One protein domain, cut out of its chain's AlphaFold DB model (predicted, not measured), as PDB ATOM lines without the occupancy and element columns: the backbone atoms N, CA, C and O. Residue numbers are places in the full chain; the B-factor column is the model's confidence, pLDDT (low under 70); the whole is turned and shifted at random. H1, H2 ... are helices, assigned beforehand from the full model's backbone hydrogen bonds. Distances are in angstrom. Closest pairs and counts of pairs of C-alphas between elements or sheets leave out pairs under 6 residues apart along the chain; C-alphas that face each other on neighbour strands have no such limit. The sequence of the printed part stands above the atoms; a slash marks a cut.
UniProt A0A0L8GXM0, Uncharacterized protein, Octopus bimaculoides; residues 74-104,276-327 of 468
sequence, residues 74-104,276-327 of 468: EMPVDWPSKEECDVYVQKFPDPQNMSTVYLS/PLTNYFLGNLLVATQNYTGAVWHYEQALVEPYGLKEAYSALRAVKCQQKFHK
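AT A GLANCE: This is residues 74 to 104 and 276 to 327 of the 468 residues of an uncharacterized protein of Octopus bimaculoides (UniProt A0A0L8GXM0). What shape does the printed part make? Three helices, H2, H3 and H4, stand side by side as an up-and-down bundle, each running against the one before it in the chain, and the short helix H1 packs on H4. The unnamed residues 89 to 104 run along the outside from H1 to the cut. What is it made of, and how large is it? The 83 printed residues include four named helices, in the order H1, H2, H3, H4, and no named strand, so the class is all helix. It is compact, with a radius of gyration of the C-alphas of 12.1 A and spans of 36 by 29 by 20 A.

HOW THE PARTS SIT: What does H1, residues 82 to 88, touch? It touches the hub H4, residues 310 to 325, at a steep tilt of 40 degrees, opposite ways; their closest C-alphas, of Cys 85 and Cys 321, are 5.6 A apart. How do H2, residues 276 to 288, and H3, residues 292 to 301, stand? They form a helical hairpin at a shallow tilt of 9 degrees, with the closest C-alphas, of Gly 283 and Ala 295, 4.1 A apart. How does H4 meet them? H3 and H4 form a helical hairpin at a shallow tilt of 31 degrees, the closest C-alphas, of Tyr 299 and Ala 312, being 5.4 A apart. H2 and H4 only just touch, with 3 pairs of C-alphas within 8 A, H4 with residues 312 to 319 alone. Are the backbones intact? In H1, H2, H3 and H4 every O i to N i+4 pair is within hydrogen-bond range.

IN THESE COORDINATES: Where does H1 begin? C-alpha 82 is at (180.510, 121.085, 308.215). How long are the longer helices, and where does the last one end? H2 measures 18.5 A and H4 22.2 A from first to last C-alpha, and C-alpha 325 of H4 is at (178.869, 124.039, 301.537).

THE WHOLE: Where is the cut? Residues 105 to 275 are not printed, and C-alphas 104 and 276 are 12.6 A apart across it. Where is confidence low? Residues 306 and 327 are under 70.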
ATOM      1  N   GLU A  74     188.663 104.222 301.572       80.94
ATOM      2  CA  GLU A  74     187.286 104.663 301.358       80.94
ATOM      3  C   GLU A  74     186.891 105.729 302.385       80.94
ATOM      4  O   GLU A  74     187.092 105.578 303.595       80.94
ATOM      5  N   MET A  75     186.326 106.832 301.895       86.31
ATOM      6  CA  MET A  75     185.757 107.870 302.750       86.31
ATOM      7  C   MET A  75     184.291 107.550 303.057       86.31
ATOM      8  O   MET A  75     183.571 107.115 302.157       86.31
ATOM      9  N   PRO A  76     183.805 107.825 304.283       87.81
ATOM     10  CA  PRO A  76     182.382 107.726 304.584       87.81
ATOM     11  C   PRO A  76     181.545 108.579 303.620       87.81
ATOM     12  O   PRO A  76     181.953 109.678 303.246       87.81
ATOM     13  N   VAL A  77     180.349 108.106 303.266       85.38
ATOM     14  CA  VAL A  77     179.447 108.787 302.313       85.38
ATOM     15  C   VAL A  77     179.139 110.229 302.743       85.38
ATOM     16  O   VAL A  77     179.173 111.160 301.934       85.38
ATOM     17  N   ASP A  78     178.919 110.436 304.042       86.06
ATOM     18  CA  ASP A  78     178.573 111.745 304.600       86.06
ATOM     19  C   ASP A  78     179.788 112.636 304.893       86.06
ATOM     20  O   ASP A  78     179.627 113.823 305.175       86.06
ATOM     21  N   TRP A  79     181.011 112.125 304.744       91.56
ATOM     22  CA  TRP A  79     182.228 112.913 304.931       91.56
ATOM     23  C   TRP A  79     182.407 113.952 303.804       91.56
ATOM     24  O   TRP A  79     182.039 113.688 302.651       91.56
ATOM     25  N   PRO A  80     182.969 115.146 304.073       94.06
ATOM     26  CA  PRO A  80     183.317 115.725 305.379       94.06
ATOM     27  C   PRO A  80     182.116 116.396 306.072       94.06
ATOM     28  O   PRO A  80     181.169 116.815 305.397       94.06
ATOM     29  N   SER A  81     182.166 116.518 307.407       93.44
ATOM     30  CA  SER A  81     181.177 117.300 308.172       93.44
ATOM     31  C   SER A  81     181.400 118.805 307.993       93.44
ATOM     32  O   SER A  81     182.478 119.238 307.574       93.44
ATOM     33  N   LYS A  82     180.391 119.625 308.322       91.31
ATOM     34  CA  LYS A  82     180.510 121.085 308.215       91.31
ATOM     35  C   LYS A  82     181.586 121.631 309.156       91.31
ATOM     36  O   LYS A  82     182.392 122.453 308.745       91.31
ATOM     37  N   GLU A  83     181.648 121.116 310.378       92.25
ATOM     38  CA  GLU A  83     182.641 121.501 311.383       92.25
ATOM     39  C   GLU A  83     184.057 121.158 310.907       92.25
ATOM     40  O   GLU A  83     184.984 121.943 311.089       92.25
ATOM     41  N   GLU A  84     184.234 120.009 310.245       93.00
ATOM     42  CA  GLU A  84     185.519 119.634 309.653       93.00
ATOM     43  C   GLU A  84     185.921 120.601 308.528       93.00
ATOM     44  O   GLU A  84     187.085 120.995 308.432       93.00
ATOM     45  N   CYS A  85     184.967 121.033 307.703       93.25
ATOM     46  CA  CYS A  85     185.213 122.048 306.684       93.25
ATOM     47  C   CYS A  85     185.594 123.401 307.293       93.25
ATOM     48  O   CYS A  85     186.600 123.976 306.881       93.25
ATOM     49  N   ASP A  86     184.862 123.867 308.305       91.31
ATOM     50  CA  ASP A  86     185.113 125.151 308.966       91.31
ATOM     51  C   ASP A  86     186.488 125.176 309.669       91.31
ATOM     52  O   ASP A  86     187.173 126.200 309.680       91.31
ATOM     53  N   VAL A  87     186.932 124.035 310.215       93.12
ATOM     54  CA  VAL A  87     188.238 123.906 310.886       93.12
ATOM     55  C   VAL A  87     189.393 123.814 309.888       93.12
ATOM     56  O   VAL A  87     190.407 124.497 310.054       93.12
ATOM     57  N   TYR A  88     189.280 122.956 308.871       90.50
ATOM     58  CA  TYR A  88     190.419 122.589 308.020       90.50
ATOM     59  C   TYR A  88     190.455 123.291 306.659       90.50
ATOM     60  O   TYR A  88     191.498 123.278 306.007       90.50
ATOM     61  N   VAL A  89     189.351 123.888 306.209       90.19
ATOM     62  CA  VAL A  89     189.215 124.508 304.881       90.19
ATOM     63  C   VAL A  89     188.780 125.964 305.044       90.19
ATOM     64  O   VAL A  89     187.714 126.379 304.609       90.19
ATOM     65  N   GLN A  90     189.645 126.772 305.662       84.06
ATOM     66  CA  GLN A  90     189.377 128.203 305.865       84.06
ATOM     67  C   GLN A  90     189.314 128.986 304.545       84.06
ATOM     68  O   GLN A  90     188.589 129.970 304.421       84.06
ATOM     69  N   LYS A  91     190.101 128.559 303.550       86.12
ATOM     70  CA  LYS A  91     190.122 129.136 302.207       86.12
ATOM     71  C   LYS A  91     190.336 128.031 301.184       86.12
ATOM     72  O   LYS A  91     191.233 127.203 301.343       86.12
ATOM     73  N   PHE A  92     189.541 128.053 300.118       88.56
ATOM     74  CA  PHE A  92     189.733 127.139 299.000       88.56
ATOM     75  C   PHE A  92     191.092 127.401 298.314       88.56
ATOM     76  O   PHE A  92     191.429 128.573 298.097       88.56
ATOM     77  N   PRO A  93     191.884 126.358 297.990       88.38
ATOM     78  CA  PRO A  93     193.189 126.532 297.362       88.38
ATOM     79  C   PRO A  93     193.090 127.310 296.047       88.38
ATOM     80  O   PRO A  93     192.204 127.060 295.234       88.38
ATOM     81  N   ASP A  94     194.010 128.250 295.838       90.31
ATOM     82  CA  ASP A  94     194.102 129.011 294.593       90.31
ATOM     83  C   ASP A  94     194.620 128.103 293.461       90.31
ATOM     84  O   ASP A  94     195.751 127.615 293.565       90.31
ATOM     85  N   PRO A  95     193.844 127.902 292.377       89.12
ATOM     86  CA  PRO A  95     194.252 127.142 291.196       89.12
ATOM     87  C   PRO A  95     195.608 127.493 290.592       89.12
ATOM     88  O   PRO A  95     196.216 126.645 289.954       89.12
ATOM     89  N   GLN A  96     196.083 128.732 290.746       87.50
ATOM     90  CA  GLN A  96     197.372 129.155 290.184       87.50
ATOM     91  C   GLN A  96     198.556 128.795 291.092       87.50
ATOM     92  O   GLN A  96     199.710 128.796 290.657       87.50
ATOM     93  N   ASN A  97     198.271 128.487 292.359       87.31
ATOM     94  CA  ASN A  97     199.254 128.293 293.418       87.31
ATOM     95  C   ASN A  97     199.130 126.929 294.114       87.31
ATOM     96  O   ASN A  97     199.738 126.736 295.167       87.31
ATOM     97  N   MET A  98     198.385 125.970 293.550       90.56
ATOM     98  CA  MET A  98     198.413 124.592 294.055       90.56
ATOM     99  C   MET A  98     199.777 123.954 293.801       90.56
ATOM    100  O   MET A  98     200.458 124.275 292.821       90.56
ATOM    101  N   SER A  99     200.152 123.032 294.683       86.75
ATOM    102  CA  SER A  99     201.401 122.283 294.595       86.75
ATOM    103  C   SER A  99     201.470 121.460 293.308       86.75
ATOM    104  O   SER A  99     200.538 120.729 292.963       86.75
ATOM    105  N   THR A 100     202.599 121.552 292.612       93.19
ATOM    106  CA  THR A 100     202.969 120.605 291.555       93.19
ATOM    107  C   THR A 100     203.610 119.365 292.164       93.19
ATOM    108  O   THR A 100     203.873 119.312 293.366       93.19
ATOM    109  N   VAL A 101     203.888 118.363 291.331       95.69
ATOM    110  CA  VAL A 101     204.570 117.134 291.755       95.69
ATOM    111  C   VAL A 101     205.883 116.933 291.002       95.69
ATOM    112  O   VAL A 101     206.115 117.507 289.928       95.69
ATOM    113  N   TYR A 102     206.754 116.107 291.569       96.94
ATOM    114  CA  TYR A 102     207.891 115.516 290.876       96.94
ATOM    115  C   TYR A 102     207.865 114.010 291.117       96.94
ATOM    116  O   TYR A 102     207.960 113.578 292.266       96.94
ATOM    117  N   LEU A 103     207.712 113.217 290.053       96.25
ATOM    118  CA  LEU A 103     207.833 111.767 290.173       96.25
ATOM    119  C   LEU A 103     209.317 111.396 290.090       96.25
ATOM    120  O   LEU A 103     209.954 111.613 289.056       96.25
ATOM    121  N   SER A 104     209.866 110.864 291.186       95.56
ATOM    122  CA  SER A 104     211.252 110.387 291.226       95.56
ATOM    123  C   SER A 104     211.381 109.074 290.443       95.56
ATOM    124  O   SER A 104     210.561 108.174 290.640       95.56
ATOM    125  N   PRO A 276     199.868 107.119 292.764       93.62
ATOM    126  CA  PRO A 276     199.086 108.060 293.565       93.62
ATOM    127  C   PRO A 276     199.434 109.521 293.295       93.62
ATOM    128  O   PRO A 276     198.541 110.365 293.247       93.62
ATOM    129  N   LEU A 277     200.718 109.831 293.071       94.50
ATOM    130  CA  LEU A 277     201.164 111.193 292.758       94.50
ATOM    131  C   LEU A 277     200.553 111.709 291.450       94.50
ATOM    132  O   LEU A 277     200.182 112.881 291.368       94.50
ATOM    133  N   THR A 278     200.409 110.839 290.449       95.88
ATOM    134  CA  THR A 278     199.808 111.182 289.154       95.88
ATOM    135  C   THR A 278     198.328 111.494 289.300       95.88
ATOM    136  O   THR A 278     197.858 112.520 288.808       95.88
ATOM    137  N   ASN A 279     197.596 110.641 290.021       96.31
ATOM    138  CA  ASN A 279     196.182 110.858 290.310       96.31
ATOM    139  C   ASN A 279     195.972 112.131 291.141       96.31
ATOM    140  O   ASN A 279     195.153 112.971 290.781       96.31
ATOM    141  N   TYR A 280     196.776 112.344 292.183       96.81
ATOM    142  CA  TYR A 280     196.744 113.576 292.970       96.81
ATOM    143  C   TYR A 280     196.935 114.819 292.092       96.81
ATOM    144  O   TYR A 280     196.155 115.769 292.168       96.81
ATOM    145  N   PHE A 281     197.939 114.801 291.214       97.62
ATOM    146  CA  PHE A 281     198.231 115.949 290.369       97.62
ATOM    147  C   PHE A 281     197.161 116.194 289.295       97.62
ATOM    148  O   PHE A 281     196.812 117.349 289.037       97.62
ATOM    149  N   LEU A 282     196.568 115.140 288.722       97.94
ATOM    150  CA  LEU A 282     195.405 115.295 287.845       97.94
ATOM    151  C   LEU A 282     194.201 115.867 288.604       97.94
ATOM    152  O   LEU A 282     193.487 116.708 288.064       97.94
ATOM    153  N   GLY A 283     194.017 115.489 289.870       97.50
ATOM    154  CA  GLY A 283     193.058 116.126 290.767       97.50
ATOM    155  C   GLY A 283     193.270 117.640 290.846       97.50
ATOM    156  O   GLY A 283     192.337 118.393 290.567       97.50
ATOM    157  N   ASN A 284     194.501 118.096 291.119       97.25
ATOM    158  CA  ASN A 284     194.837 119.528 291.173       97.25
ATOM    159  C   ASN A 284     194.526 120.238 289.841       97.25
ATOM    160  O   ASN A 284     193.917 121.309 289.832       97.25
ATOM    161  N   LEU A 285     194.890 119.624 288.710       97.44
ATOM    162  CA  LEU A 285     194.597 120.154 287.375       97.44
ATOM    163  C   LEU A 285     193.092 120.300 287.120       97.44
ATOM    164  O   LEU A 285     192.647 121.330 286.616       97.44
ATOM    165  N   LEU A 286     192.298 119.301 287.504       97.25
ATOM    166  CA  LEU A 286     190.846 119.327 287.333       97.25
ATOM    167  C   LEU A 286     190.177 120.357 288.244       97.25
ATOM    168  O   LEU A 286     189.216 120.998 287.822       97.25
ATOM    169  N   VAL A 287     190.698 120.576 289.456       95.75
ATOM    170  CA  VAL A 287     190.267 121.707 290.291       95.75
ATOM    171  C   VAL A 287     190.565 123.029 289.589       95.75
ATOM    172  O   VAL A 287     189.701 123.906 289.564       95.75
ATOM    173  N   ALA A 288     191.743 123.166 288.973       94.25
ATOM    174  CA  ALA A 288     192.113 124.386 288.265       94.25
ATOM    175  C   ALA A 288     191.219 124.684 287.050       94.25
ATOM    176  O   ALA A 288     190.957 125.849 286.755       94.25
ATOM    177  N   THR A 289     190.667 123.650 286.409       94.62
ATOM    178  CA  THR A 289     189.669 123.771 285.333       94.62
ATOM    179  C   THR A 289     188.217 123.660 285.824       94.62
ATOM    180  O   THR A 289     187.318 123.429 285.021       94.62
ATOM    181  N   GLN A 290     187.967 123.797 287.134       93.19
ATOM    182  CA  GLN A 290     186.640 123.753 287.776       93.19
ATOM    183  C   GLN A 290     185.859 122.430 287.617       93.19
ATOM    184  O   GLN A 290     184.659 122.368 287.889       93.19
ATOM    185  N   ASN A 291     186.523 121.337 287.242       95.50
ATOM    186  CA  ASN A 291     185.938 119.999 287.220       95.50
ATOM    187  C   ASN A 291     186.108 119.310 288.584       95.50
ATOM    188  O   ASN A 291     186.905 118.387 288.757       95.50
ATOM    189  N   TYR A 292     185.333 119.762 289.570       95.19
ATOM    190  CA  TYR A 292     185.413 119.248 290.940       95.19
ATOM    191  C   TYR A 292     185.013 117.774 291.064       95.19
ATOM    192  O   TYR A 292     185.603 117.048 291.857       95.19
ATOM    193  N   THR A 293     184.045 117.308 290.272       94.44
ATOM    194  CA  THR A 293     183.599 115.906 290.306       94.44
ATOM    195  C   THR A 293     184.704 114.962 289.844       94.44
ATOM    196  O   THR A 293     184.976 113.967 290.511       94.44
ATOM    197  N   GLY A 294     185.386 115.296 288.742       96.12
ATOM    198  CA  GLY A 294     186.552 114.539 288.294       96.12
ATOM    199  C   GLY A 294     187.707 114.621 289.293       96.12
ATOM    200  O   GLY A 294     188.346 113.611 289.574       96.12
ATOM    201  N   ALA A 295     187.942 115.800 289.881       96.94
ATOM    202  CA  ALA A 295     188.990 115.973 290.883       96.94
ATOM    203  C   ALA A 295     188.790 115.069 292.109       96.94
ATOM    204  O   ALA A 295     189.745 114.443 292.559       96.94
ATOM    205  N   VAL A 296     187.555 114.955 292.618       95.44
ATOM    206  CA  VAL A 296     187.216 114.053 293.733       95.44
ATOM    207  C   VAL A 296     187.604 112.612 293.414       95.44
ATOM    208  O   VAL A 296     188.298 111.997 294.218       95.44
ATOM    209  N   TRP A 297     187.226 112.112 292.232       94.56
ATOM    210  CA  TRP A 297     187.562 110.748 291.817       94.56
ATOM    211  C   TRP A 297     189.075 110.511 291.844       94.56
ATOM    212  O   TRP A 297     189.545 109.557 292.457       94.56
ATOM    213  N   HIS A 298     189.850 111.414 291.238       95.62
ATOM    214  CA  HIS A 298     191.303 111.280 291.174       95.62
ATOM    215  C   HIS A 298     191.978 111.418 292.544       95.62
ATOM    216  O   HIS A 298     192.919 110.686 292.836       95.62
ATOM    217  N   TYR A 299     191.499 112.293 293.431       95.31
ATOM    218  CA  TYR A 299     192.041 112.335 294.788       95.31
ATOM    219  C   TYR A 299     191.735 111.061 295.577       95.31
ATOM    220  O   TYR A 299     192.600 110.611 296.318       95.31
ATOM    221  N   GLU A 300     190.560 110.451 295.403       92.69
ATOM    222  CA  GLU A 300     190.239 109.151 296.008       92.69
ATOM    223  C   GLU A 300     191.168 108.045 295.476       92.69
ATOM    224  O   GLU A 300     191.693 107.255 296.261       92.69
ATOM    225  N   GLN A 301     191.481 108.050 294.172       91.75
ATOM    226  CA  GLN A 301     192.479 107.135 293.602       91.75
ATOM    227  C   GLN A 301     193.888 107.351 294.179       91.75
ATOM    228  O   GLN A 301     194.661 106.404 294.272       91.75
ATOM    229  N   ALA A 302     194.228 108.569 294.606       93.25
ATOM    230  CA  ALA A 302     195.523 108.879 295.214       93.25
ATOM    231  C   ALA A 302     195.646 108.457 296.696       93.25
ATOM    232  O   ALA A 302     196.738 108.512 297.264       93.25
ATOM    233  N   LEU A 303     194.558 108.029 297.346       90.94
ATOM    234  CA  LEU A 303     194.564 107.570 298.740       90.94
ATOM    235  C   LEU A 303     194.851 106.066 298.846       90.94
ATOM    236  O   LEU A 303     194.013 105.304 299.321       90.94
ATOM    237  N   VAL A 304     196.035 105.643 298.397       85.06
ATOM    238  CA  VAL A 304     196.482 104.238 298.443       85.06
ATOM    239  C   VAL A 304     197.283 103.959 299.722       85.06
ATOM    240  O   VAL A 304     198.243 104.666 300.024       85.06
ATOM    241  N   GLU A 305     196.915 102.921 300.471       74.88
ATOM    242  CA  GLU A 305     197.659 102.437 301.649       74.88
ATOM    243  C   GLU A 305     198.821 101.502 301.238       74.88
ATOM    244  O   GLU A 305     198.704 100.807 300.226       74.88
ATOM    245  N   PRO A 306     199.950 101.437 301.984       61.84
ATOM    246  CA  PRO A 306     200.229 102.054 303.293       61.84
ATOM    247  C   PRO A 306     200.853 103.462 303.224       61.84
ATOM    248  O   PRO A 306     201.146 104.070 304.252       61.84
ATOM    249  N   TYR A 307     201.123 103.974 302.021       70.19
ATOM    250  CA  TYR A 307     201.907 105.197 301.801       70.19
ATOM    251  C   TYR A 307     201.049 106.466 301.647       70.19
ATOM    252  O   TYR A 307     201.551 107.482 301.166       70.19
ATOM    253  N   GLY A 308     199.769 106.410 302.038       71.88
ATOM    254  CA  GLY A 308     198.723 107.383 301.706       71.88
ATOM    255  C   GLY A 308     199.162 108.853 301.714       71.88
ATOM    256  O   GLY A 308     199.668 109.372 302.713       71.88
ATOM    257  N   LEU A 309     198.918 109.543 300.594       87.25
ATOM    258  CA  LEU A 309     199.340 110.927 300.387       87.25
ATOM    259  C   LEU A 309     198.468 111.896 301.206       87.25
ATOM    260  O   LEU A 309     197.285 112.107 300.916       87.25
ATOM    261  N   LYS A 310     199.053 112.522 302.234       90.44
ATOM    262  CA  LYS A 310     198.354 113.467 303.133       90.44
ATOM    263  C   LYS A 310     197.824 114.690 302.384       90.44
ATOM    264  O   LYS A 310     196.772 115.240 302.726       90.44
ATOM    265  N   GLU A 311     198.541 115.102 301.350       91.56
ATOM    266  CA  GLU A 311     198.200 116.195 300.452       91.56
ATOM    267  C   GLU A 311     196.935 115.866 299.652       91.56
ATOM    268  O   GLU A 311     196.049 116.715 299.561       91.56
ATOM    269  N   ALA A 312     196.792 114.628 299.157       93.44
ATOM    270  CA  ALA A 312     195.574 114.186 298.475       93.44
ATOM    271  C   ALA A 312     194.371 114.177 299.414       93.44
ATOM    272  O   ALA A 312     193.301 114.646 299.038       93.44
ATOM    273  N   TYR A 313     194.548 113.722 300.657       93.00
ATOM    274  CA  TYR A 313     193.473 113.733 301.650       93.00
ATOM    275  C   TYR A 313     192.993 115.163 301.941       93.00
ATOM    276  O   TYR A 313     191.793 115.445 301.970       93.00
ATOM    277  N   SER A 314     193.942 116.087 302.104       93.38
ATOM    278  CA  SER A 314     193.651 117.500 302.356       93.38
ATOM    279  C   SER A 314     192.972 118.168 301.154       93.38
ATOM    280  O   SER A 314     192.010 118.919 301.328       93.38
ATOM    281  N   ALA A 315     193.419 117.860 299.934       94.75
ATOM    282  CA  ALA A 315     192.824 118.370 298.701       94.75
ATOM    283  C   ALA A 315     191.413 117.805 298.457       94.75
ATOM    284  O   ALA A 315     190.494 118.563 298.139       94.75
ATOM    285  N   LEU A 316     191.206 116.506 298.700       95.06
ATOM    286  CA  LEU A 316     189.895 115.861 298.645       95.06
ATOM    287  C   LEU A 316     188.911 116.527 299.609       95.06
ATOM    288  O   LEU A 316     187.782 116.839 299.224       95.06
ATOM    289  N   ARG A 317     189.356 116.794 300.846       94.50
ATOM    290  CA  ARG A 317     188.554 117.507 301.848       94.50
ATOM    291  C   ARG A 317     188.154 118.882 301.329       94.50
ATOM    292  O   ARG A 317     186.970 119.201 301.331       94.50
ATOM    293  N   ALA A 318     189.116 119.665 300.843       94.38
ATOM    294  CA  ALA A 318     188.859 121.006 300.329       94.38
ATOM    295  C   ALA A 318     187.812 121.007 299.204       94.38
ATOM    296  O   ALA A 318     186.870 121.802 299.241       94.38
ATOM    297  N   VAL A 319     187.919 120.086 298.241       94.69
ATOM    298  CA  VAL A 319     186.963 119.991 297.126       94.69
ATOM    299  C   VAL A 319     185.584 119.517 297.574       94.69
ATOM    300  O   VAL A 319     184.589 120.126 297.176       94.69
ATOM    301  N   LYS A 320     185.480 118.498 298.437       94.19
ATOM    302  CA  LYS A 320     184.169 118.056 298.946       94.19
ATOM    303  C   LYS A 320     183.495 119.131 299.803       94.19
ATOM    304  O   LYS A 320     182.292 119.343 299.659       94.19
ATOM    305  N   CYS A 321     184.252 119.859 300.627       93.94
ATOM    306  CA  CYS A 321     183.742 121.016 301.369       93.94
ATOM    307  C   CYS A 321     183.197 122.096 300.427       93.94
ATOM    308  O   CYS A 321     182.081 122.580 300.622       93.94
ATOM    309  N   GLN A 322     183.935 122.415 299.359       91.44
ATOM    310  CA  GLN A 322     183.499 123.375 298.346       91.44
ATOM    311  C   GLN A 322     182.193 122.938 297.662       91.44
ATOM    312  O   GLN A 322     181.276 123.745 297.507       91.44
ATOM    313  N   GLN A 323     182.076 121.658 297.292       91.19
ATOM    314  CA  GLN A 323     180.883 121.104 296.642       91.19
ATOM    315  C   GLN A 323     179.654 121.042 297.560       91.19
ATOM    316  O   GLN A 323     178.538 121.249 297.077       91.19
ATOM    317  N   LYS A 324     179.837 120.737 298.853       90.88
ATOM    318  CA  LYS A 324     178.737 120.611 299.826       90.88
ATOM    319  C   LYS A 324     178.264 121.959 300.369       90.88
ATOM    320  O   LYS A 324     177.059 122.169 300.465       90.88
ATOM    321  N   PHE A 325     179.184 122.864 300.712       87.62
ATOM    322  CA  PHE A 325     178.869 124.039 301.537       87.62
ATOM    323  C   PHE A 325     179.086 125.393 300.845       87.62
ATOM    324  O   PHE A 325     178.562 126.395 301.322       87.62
ATOM    325  N   HIS A 326     179.800 125.442 299.715       72.50
ATOM    326  CA  HIS A 326     180.168 126.702 299.050       72.50
ATOM    327  C   HIS A 326     179.767 126.761 297.570       72.50
ATOM    328  O   HIS A 326     180.423 127.436 296.770       72.50
ATOM    329  N   LYS A 327     178.671 126.096 297.179       65.44
ATOM    330  CA  LYS A 327     178.093 126.319 295.847       65.44
ATOM    331  C   LYS A 327     177.722 127.804 295.697       65.44
ATOM    332  O   LYS A 327     176.928 128.293 296.500       65.44
TER     333      LYS A 327